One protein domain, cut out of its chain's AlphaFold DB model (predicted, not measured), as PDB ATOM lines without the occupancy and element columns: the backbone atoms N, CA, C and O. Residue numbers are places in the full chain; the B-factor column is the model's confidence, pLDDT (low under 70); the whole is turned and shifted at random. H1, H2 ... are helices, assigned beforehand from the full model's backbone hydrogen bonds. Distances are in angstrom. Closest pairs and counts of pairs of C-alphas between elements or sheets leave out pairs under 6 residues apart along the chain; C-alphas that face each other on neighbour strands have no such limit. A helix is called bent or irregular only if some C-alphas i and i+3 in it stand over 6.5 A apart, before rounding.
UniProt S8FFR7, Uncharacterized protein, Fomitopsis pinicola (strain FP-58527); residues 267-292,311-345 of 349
ATOM      1  N   LEU A 267      17.675  -6.138  12.454       69.12
ATOM      2  CA  LEU A 267      18.574  -5.103  11.925       69.12
ATOM      3  C   LEU A 267      17.928  -4.268  10.817       69.12
ATOM      4  O   LEU A 267      18.227  -3.084  10.686       69.12
ATOM      5  N   HIS A 268      17.019  -4.859  10.042       68.69
ATOM      6  CA  HIS A 268      16.308  -4.156   8.979       68.69
ATOM      7  C   HIS A 268      15.332  -3.117   9.542       68.69
ATOM      8  O   HIS A 268      15.306  -1.978   9.079       68.69
ATOM      9  N   ALA A 269      14.590  -3.477  10.594       72.06
ATOM     10  CA  ALA A 269      13.705  -2.556  11.299       72.06
ATOM     11  C   ALA A 269      14.487  -1.421  11.986       72.06
ATOM     12  O   ALA A 269      14.103  -0.256  11.894       72.06
ATOM     13  N   TRP A 270      15.631  -1.731  12.604       79.56
ATOM     14  CA  TRP A 270      16.507  -0.712  13.190       79.56
ATOM     15  C   TRP A 270      17.117   0.220  12.137       79.56
ATOM     16  O   TRP A 270      17.154   1.430  12.350       79.56
ATOM     17  N   ALA A 271      17.534  -0.305  10.982       73.56
ATOM     18  CA  ALA A 271      18.021   0.509   9.870       73.56
ATOM     19  C   ALA A 271      16.926   1.432   9.307       73.56
ATOM     20  O   ALA A 271      17.212   2.580   8.968       73.56
ATOM     21  N   PHE A 272      15.672   0.964   9.267       71.88
ATOM     22  CA  PHE A 272      14.513   1.797   8.931       71.88
ATOM     23  C   PHE A 272      14.369   2.964   9.916       71.88
ATOM     24  O   PHE A 272      14.243   4.121   9.525       71.88
ATOM     25  N   PHE A 273      14.424   2.676  11.215       76.75
ATOM     26  CA  PHE A 273      14.244   3.697  12.242       76.75
ATOM     27  C   PHE A 273      15.394   4.714  12.260       76.75
ATOM     28  O   PHE A 273      15.165   5.922  12.300       76.75
ATOM     29  N   ALA A 274      16.638   4.239  12.157       76.75
ATOM     30  CA  ALA A 274      17.820   5.091  12.097       76.75
ATOM     31  C   ALA A 274      17.808   5.998  10.860       76.75
ATOM     32  O   ALA A 274      18.139   7.181  10.957       76.75
ATOM     33  N   GLY A 275      17.370   5.476   9.711       69.19
ATOM     34  CA  GLY A 275      17.208   6.277   8.507       69.19
ATOM     35  C   GLY A 275      16.197   7.413   8.692       69.19
ATOM     36  O   GLY A 275      16.403   8.498   8.149       69.19
ATOM     37  N   PHE A 276      15.120   7.191   9.454       69.38
ATOM     38  CA  PHE A 276      14.075   8.199   9.666       69.38
ATOM     39  C   PHE A 276      14.619   9.424  10.409       69.38
ATOM     40  O   PHE A 276      14.254  10.557  10.106       69.38
ATOM     41  N   ILE A 277      15.539   9.190  11.348       75.31
ATOM     42  CA  ILE A 277      16.208  10.235  12.132       75.31
ATOM     43  C   ILE A 277      17.323  10.899  11.312       75.31
ATOM     44  O   ILE A 277      17.476  12.118  11.325       75.31
ATOM     45  N   LEU A 278      18.090  10.110  10.559       80.25
ATOM     46  CA  LEU A 278      19.200  10.566   9.722       80.25
ATOM     47  C   LEU A 278      18.765  10.694   8.259       80.25
ATOM     48  O   LEU A 278      19.361  10.095   7.363       80.25
ATOM     49  N   PHE A 279      17.732  11.503   8.016       70.38
ATOM     50  CA  PHE A 279      17.116  11.714   6.700       70.38
ATOM     51  C   PHE A 279      18.107  11.826   5.512       70.38
ATOM     52  O   PHE A 279      17.933  11.094   4.532       70.38
ATOM     53  N   PRO A 280      19.179  12.651   5.560       74.56
ATOM     54  CA  PRO A 280      20.127  12.725   4.443       74.56
ATOM     55  C   PRO A 280      20.949  11.437   4.263       74.56
ATOM     56  O   PRO A 280      21.285  11.065   3.138       74.56
ATOM     57  N   LEU A 281      21.234  10.719   5.350       73.12
ATOM     58  CA  LEU A 281      21.987   9.466   5.320       73.12
ATOM     59  C   LEU A 281      21.159   8.326   4.706       73.12
ATOM     60  O   LEU A 281      21.697   7.509   3.957       73.12
ATOM     61  N   TRP A 282      19.843   8.298   4.952       75.19
ATOM     62  CA  TRP A 282      18.942   7.343   4.293       75.19
ATOM     63  C   TRP A 282      18.874   7.592   2.787       75.19
ATOM     64  O   TRP A 282      18.942   6.654   1.992       75.19
ATOM     65  N   TRP A 283      18.805   8.857   2.375       78.88
ATOM     66  CA  TRP A 283      18.815   9.205   0.957       78.88
ATOM     67  C   TRP A 283      20.066   8.648   0.259       78.88
ATOM     68  O   TRP A 283      19.942   7.922  -0.725       78.88
ATOM     69  N   LEU A 284      21.258   8.864   0.828       79.62
ATOM     70  CA  LEU A 284      22.518   8.290   0.328       79.62
ATOM     71  C   LEU A 284      22.481   6.755   0.253       79.62
ATOM     72  O   LEU A 284      22.882   6.172  -0.755       79.62
ATOM     73  N   ALA A 285      21.935   6.092   1.274       75.38
ATOM     74  CA  ALA A 285      21.796   4.637   1.288       75.38
ATOM     75  C   ALA A 285      20.865   4.109   0.177       75.38
ATOM     76  O   ALA A 285      21.078   3.009  -0.333       75.38
ATOM     77  N   ALA A 286      19.860   4.885  -0.249       76.56
ATOM     78  CA  ALA A 286      18.957   4.500  -1.337       76.56
ATOM     79  C   ALA A 286      19.629   4.515  -2.725       76.56
ATOM     80  O   ALA A 286      19.183   3.800  -3.634       76.56
ATOM     81  N   PHE A 287      20.698   5.304  -2.882       80.94
ATOM     82  CA  PHE A 287      21.510   5.372  -4.099       80.94
ATOM     83  C   PHE A 287      22.712   4.430  -4.083       80.94
ATOM     84  O   PHE A 287      23.329   4.236  -5.131       80.94
ATOM     85  N   TRP A 288      23.027   3.807  -2.944       81.62
ATOM     86  CA  TRP A 288      24.144   2.877  -2.885       81.62
ATOM     87  C   TRP A 288      23.856   1.664  -3.787       81.62
ATOM     88  O   TRP A 288      22.829   0.991  -3.609       81.62
ATOM     89  N   PRO A 289      24.717   1.374  -4.785       75.81
ATOM     90  CA  PRO A 289      24.545   0.213  -5.641       75.81
ATOM     91  C   PRO A 289      24.491  -1.055  -4.799       75.81
ATOM     92  O   PRO A 289      25.212  -1.210  -3.814       75.81
ATOM     93  N   ILE A 290      23.607  -1.961  -5.209       65.88
ATOM     94  CA  ILE A 290      23.438  -3.274  -4.599       65.88
ATOM     95  C   ILE A 290      24.803  -3.955  -4.624       65.88
ATOM     96  O   ILE A 290      25.283  -4.218  -5.733       65.88
ATOM     97  N   PRO A 291      25.438  -4.250  -3.473       60.66
ATOM     98  CA  PRO A 291      26.542  -5.188  -3.499       60.66
ATOM     99  C   PRO A 291      25.952  -6.465  -4.088       60.66
ATOM    100  O   PRO A 291      25.006  -7.019  -3.521       60.66
ATOM    101  N   ARG A 292      26.408  -6.844  -5.292       66.56
ATOM    102  CA  ARG A 292      26.004  -8.096  -5.935       66.56
ATOM    103  C   ARG A 292      26.229  -9.164  -4.884       66.56
ATOM    104  O   ARG A 292      27.357  -9.294  -4.407       66.56
ATOM    105  N   GLN A 311      14.094 -15.874  -2.760       80.62
ATOM    106  CA  GLN A 311      13.412 -15.077  -1.753       80.62
ATOM    107  C   GLN A 311      14.273 -13.897  -1.285       80.62
ATOM    108  O   GLN A 311      13.793 -12.764  -1.265       80.62
ATOM    109  N   VAL A 312      15.557 -14.121  -0.991       77.75
ATOM    110  CA  VAL A 312      16.469 -13.075  -0.495       77.75
ATOM    111  C   VAL A 312      16.662 -11.977  -1.540       77.75
ATOM    112  O   VAL A 312      16.661 -10.787  -1.209       77.75
ATOM    113  N   GLU A 313      16.780 -12.346  -2.817       81.75
ATOM    114  CA  GLU A 313      16.879 -11.356  -3.890       81.75
ATOM    115  C   GLU A 313      15.588 -10.537  -4.014       81.75
ATOM    116  O   GLU A 313      15.628  -9.303  -4.131       81.75
ATOM    117  N   HIS A 314      14.437 -11.211  -3.972       82.94
ATOM    118  CA  HIS A 314      13.142 -10.551  -4.050       82.94
ATOM    119  C   HIS A 314      12.927  -9.586  -2.875       82.94
ATOM    120  O   HIS A 314      12.516  -8.440  -3.089       82.94
ATOM    121  N   ASP A 315      13.267  -9.998  -1.654       80.81
ATOM    122  CA  ASP A 315      13.166  -9.170  -0.453       80.81
ATOM    123  C   ASP A 315      14.115  -7.970  -0.524       80.81
ATOM    124  O   ASP A 315      13.697  -6.835  -0.290       80.81
ATOM    125  N   ALA A 316      15.357  -8.166  -0.975       80.38
ATOM    126  CA  ALA A 316      16.318  -7.077  -1.140       80.38
ATOM    127  C   ALA A 316      15.887  -6.055  -2.208       80.38
ATOM    128  O   ALA A 316      16.117  -4.849  -2.057       80.38
ATOM    129  N   ARG A 317      15.271  -6.502  -3.310       83.56
ATOM    130  CA  ARG A 317      14.699  -5.603  -4.332       83.56
ATOM    131  C   ARG A 317      13.489  -4.854  -3.787       83.56
ATOM    132  O   ARG A 317      13.395  -3.635  -3.952       83.56
ATOM    133  N   THR A 318      12.590  -5.569  -3.115       84.38
ATOM    134  CA  THR A 318      11.371  -5.007  -2.531       84.38
ATOM    135  C   THR A 318      11.720  -3.955  -1.488       84.38
ATOM    136  O   THR A 318      11.242  -2.827  -1.586       84.38
ATOM    137  N   TRP A 319      12.634  -4.257  -0.567       82.81
ATOM    138  CA  TRP A 319      13.145  -3.319   0.428       82.81
ATOM    139  C   TRP A 319      13.656  -2.015  -0.182       82.81
ATOM    140  O   TRP A 319      13.293  -0.928   0.262       82.81
ATOM    141  N   ARG A 320      14.464  -2.091  -1.244       83.06
ATOM    142  CA  ARG A 320      14.998  -0.887  -1.894       83.06
ATOM    143  C   ARG A 320      13.912  -0.037  -2.517       83.06
ATOM    144  O   ARG A 320      13.962   1.184  -2.397       83.06
ATOM    145  N   ASN A 321      12.930  -0.665  -3.154       85.81
ATOM    146  CA  ASN A 321      11.785   0.067  -3.679       85.81
ATOM    147  C   ASN A 321      11.034   0.778  -2.549       85.81
ATOM    148  O   ASN A 321      10.702   1.952  -2.701       85.81
ATOM    149  N   ARG A 322      10.857   0.131  -1.391       84.88
ATOM    150  CA  ARG A 322      10.258   0.766  -0.206       84.88
ATOM    151  C   ARG A 322      11.081   1.955   0.284       84.88
ATOM    152  O   ARG A 322      10.523   3.032   0.463       84.88
ATOM    153  N   CYS A 323      12.397   1.791   0.418       81.69
ATOM    154  CA  CYS A 323      13.312   2.865   0.812       81.69
ATOM    155  C   CYS A 323      13.274   4.049  -0.162       81.69
ATOM    156  O   CYS A 323      13.232   5.193   0.275       81.69
ATOM    157  N   ARG A 324      13.227   3.801  -1.476       86.12
ATOM    158  CA  ARG A 324      13.119   4.860  -2.493       86.12
ATOM    159  C   ARG A 324      11.795   5.614  -2.402       86.12
ATOM    160  O   ARG A 324      11.795   6.838  -2.462       86.12
ATOM    161  N   VAL A 325      10.682   4.898  -2.227       87.12
ATOM    162  CA  VAL A 325       9.355   5.512  -2.062       87.12
ATOM    163  C   VAL A 325       9.316   6.365  -0.794       87.12
ATOM    164  O   VAL A 325       8.932   7.529  -0.863       87.12
ATOM    165  N   MET A 326       9.778   5.828   0.339       81.56
ATOM    166  CA  MET A 326       9.830   6.569   1.605       81.56
ATOM    167  C   MET A 326      10.767   7.773   1.528       81.56
ATOM    168  O   MET A 326      10.420   8.845   2.012       81.56
ATOM    169  N   SER A 327      11.912   7.638   0.858       81.94
ATOM    170  CA  SER A 327      12.823   8.754   0.611       81.94
ATOM    171  C   SER A 327      12.175   9.852  -0.234       81.94
ATOM    172  O   SER A 327      12.353  11.026   0.079       81.94
ATOM    173  N   GLY A 328      11.393   9.494  -1.257       85.25
ATOM    174  CA  GLY A 328      10.647  10.461  -2.065       85.25
ATOM    175  C   GLY A 328       9.576  11.198  -1.260       85.25
ATOM    176  O   GLY A 328       9.473  12.421  -1.352       85.25
ATOM    177  N   ILE A 329       8.822  10.475  -0.424       86.19
ATOM    178  CA  ILE A 329       7.822  11.068   0.478       86.19
ATOM    179  C   ILE A 329       8.505  12.018   1.461       86.19
ATOM    180  O   ILE A 329       8.106  13.172   1.571       86.19
ATOM    181  N   ALA A 330       9.568  11.557   2.120       82.06
ATOM    182  CA  ALA A 330      10.303  12.358   3.081       82.06
ATOM    183  C   ALA A 330      10.922  13.600   2.419       82.06
ATOM    184  O   ALA A 330      10.793  14.690   2.952       82.06
ATOM    185  N   PHE A 331      11.493  13.502   1.217       84.75
ATOM    186  CA  PHE A 331      11.981  14.669   0.472       84.75
ATOM    187  C   PHE A 331      10.875  15.705   0.232       84.75
ATOM    188  O   PHE A 331      11.072  16.890   0.499       84.75
ATOM    189  N   LEU A 332       9.696  15.253  -0.204       88.44
ATOM    190  CA  LEU A 332       8.547  16.121  -0.459       88.44
ATOM    191  C   LEU A 332       7.987  16.773   0.808       88.44
ATOM    192  O   LEU A 332       7.489  17.889   0.726       88.44
ATOM    193  N   THR A 333       8.056  16.115   1.965       86.94
ATOM    194  CA  THR A 333       7.513  16.661   3.218       86.94
ATOM    195  C   THR A 333       8.534  17.479   4.006       86.94
ATOM    196  O   THR A 333       8.191  18.508   4.580       86.94
ATOM    197  N   TYR A 334       9.793  17.039   4.050       85.19
ATOM    198  CA  TYR A 334      10.810  17.591   4.948       85.19
ATOM    199  C   TYR A 334      11.506  18.822   4.374       85.19
ATOM    200  O   TYR A 334      11.792  19.758   5.113       85.19
ATOM    201  N   ILE A 335      11.761  18.865   3.063       86.94
ATOM    202  CA  ILE A 335      12.394  20.030   2.429       86.94
ATOM    203  C   ILE A 335      11.562  21.300   2.573       86.94
ATOM    204  O   ILE A 335      12.120  22.292   3.043       86.94
ATOM    205  N   PRO A 336      10.256  21.316   2.239       91.44
ATOM    206  CA  PRO A 336       9.463  22.518   2.458       91.44
ATOM    207  C   PRO A 336       9.418  22.891   3.941       91.44
ATOM    208  O   PRO A 336       9.516  24.071   4.256       91.44
ATOM    209  N   PHE A 337       9.365  21.919   4.858       90.81
ATOM    210  CA  PHE A 337       9.424  22.195   6.295       90.81
ATOM    211  C   PHE A 337      10.737  22.881   6.712       90.81
ATOM    212  O   PHE A 337      10.697  23.919   7.363       90.81
ATOM    213  N   ILE A 338      11.895  22.361   6.291       89.31
ATOM    214  CA  ILE A 338      13.203  22.972   6.576       89.31
ATOM    215  C   ILE A 338      13.292  24.376   5.971       89.31
ATOM    216  O   ILE A 338      13.786  25.283   6.631       89.31
ATOM    217  N   ILE A 339      12.806  24.574   4.741       93.31
ATOM    218  CA  ILE A 339      12.796  25.889   4.084       93.31
ATOM    219  C   ILE A 339      11.942  26.879   4.882       93.31
ATOM    220  O   ILE A 339      12.385  27.996   5.134       93.31
ATOM    221  N   LEU A 340      10.753  26.467   5.328       94.44
ATOM    222  CA  LEU A 340       9.889  27.300   6.163       94.44
ATOM    223  C   LEU A 340      10.580  27.655   7.482       94.44
ATOM    224  O   LEU A 340      10.634  28.825   7.837       94.44
ATOM    225  N   VAL A 341      11.172  26.682   8.174       94.50
ATOM    226  CA  VAL A 341      11.927  26.928   9.412       94.50
ATOM    227  C   VAL A 341      13.100  27.878   9.156       94.50
ATOM    228  O   VAL A 341      13.288  28.829   9.902       94.50
ATOM    229  N   ALA A 342      13.860  27.683   8.081       93.56
ATOM    230  CA  ALA A 342      15.006  28.526   7.750       93.56
ATOM    231  C   ALA A 342      14.620  29.980   7.423       93.56
ATOM    232  O   ALA A 342      15.408  30.883   7.692       93.56
ATOM    233  N   ILE A 343      13.433  30.201   6.846       95.56
ATOM    234  CA  ILE A 343      12.910  31.538   6.527       95.56
ATOM    235  C   ILE A 343      12.280  32.195   7.760       95.56
ATOM    236  O   ILE A 343      12.483  33.384   7.990       95.56
ATOM    237  N   PHE A 344      11.493  31.439   8.530       94.44
ATOM    238  CA  PHE A 344      10.653  31.986   9.594       94.44
ATOM    239  C   PHE A 344      11.290  31.976  10.975       94.44
ATOM    240  O   PHE A 344      10.816  32.725  11.821       94.44
ATOM    241  N   VAL A 345      12.326  31.171  11.233       95.12
ATOM    242  CA  VAL A 345      13.084  31.270  12.487       95.12
ATOM    243  C   VAL A 345      13.894  32.561  12.417       95.12
ATOM    244  O   VAL A 345      14.872  32.621  11.663       95.12
TER     245      VAL A 345
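Overview. This is residues 267 to 292 and 311 to 345 of the 349 residues of an uncharacterized protein of Fomitopsis pinicola (strain FP-58527) (UniProt S8FFR7). One long helix, H3, makes the length of this model, and two short helices, H1 and H2, joined at a corner, sit to one side of it. H2 packs on H3 at residues 320 to 330, H1 runs in much the same direction as H3 and is near it, and residues 335 to 345, of which 335 to 344 belong to H3, stick out beyond them. The printed part has 61 residues, with three named helices in the order H1, H2, H3, and no named strand; the class is all helix. The whole is loose, with a radius of gyration of the C-alphas of 13.8 A, and its outline is a rod spanning 48 by 18 by 15 A.

Arrangement. H3, residues 311 to 344, has a kink of 29 degrees near residue 331. It is neither bent nor irregular, but only just: C-alphas 333 and 336 are 6.2 A apart. H2, residues 279 to 287, touches H3, which meets it with residues 320 to 330 alone; their closest C-alphas, those of Ala 286 and Arg 324, are 6.0 A apart. These two run opposite ways at a steep tilt of 38 degrees, only just beyond shallow. H1, residues 267 to 277, and H2 only just touch, only at the corner by their link, with 3 pairs of C-alphas within 8 A. Their closest C-alphas, those of Gly 275 and Trp 282, are 4.7 A apart. H1 and H2 run opposite ways at a steep tilt of 52 degrees. H1 and H3 are near each other, with 8 pairs of C-alphas within 10 A and no pair within 8 A. In H1 and H2 every O i to N i+4 pair is within hydrogen-bond range; in H3 it is 28 of 30.

Along the chain. H3, from Gln 311 to Phe 344, measures 48.5 A from first to last C-alpha, beginning at C-alpha 311 (13.412, -15.077, -1.753) and ending at C-alpha 344 (10.653, 31.986, 9.594). H2, from Phe 279 to Phe 287, measures 13.3 A. H1, from Leu 267 to Ile 277, measures 15.5 A, and its C-alpha 267 is at (18.574, -5.103, 11.925).

Size, cuts and confidence. The two C-alphas farthest apart are those of Gln 311 and Phe 344, at 48.5 A. Without residues 335 to 345, which stand free, the body spans 33 by 19 by 15 A. The link from H1 to H2, Leu 278, is tight. The link from H2 to H3 crosses the cut: residues 293 to 310 are not printed, and C-alphas 292 and 311 are 15.0 A apart. The mean pLDDT of the printed part is 81.0; residues 267 to 268, 275 to 276 and 290 to 292 are under 70.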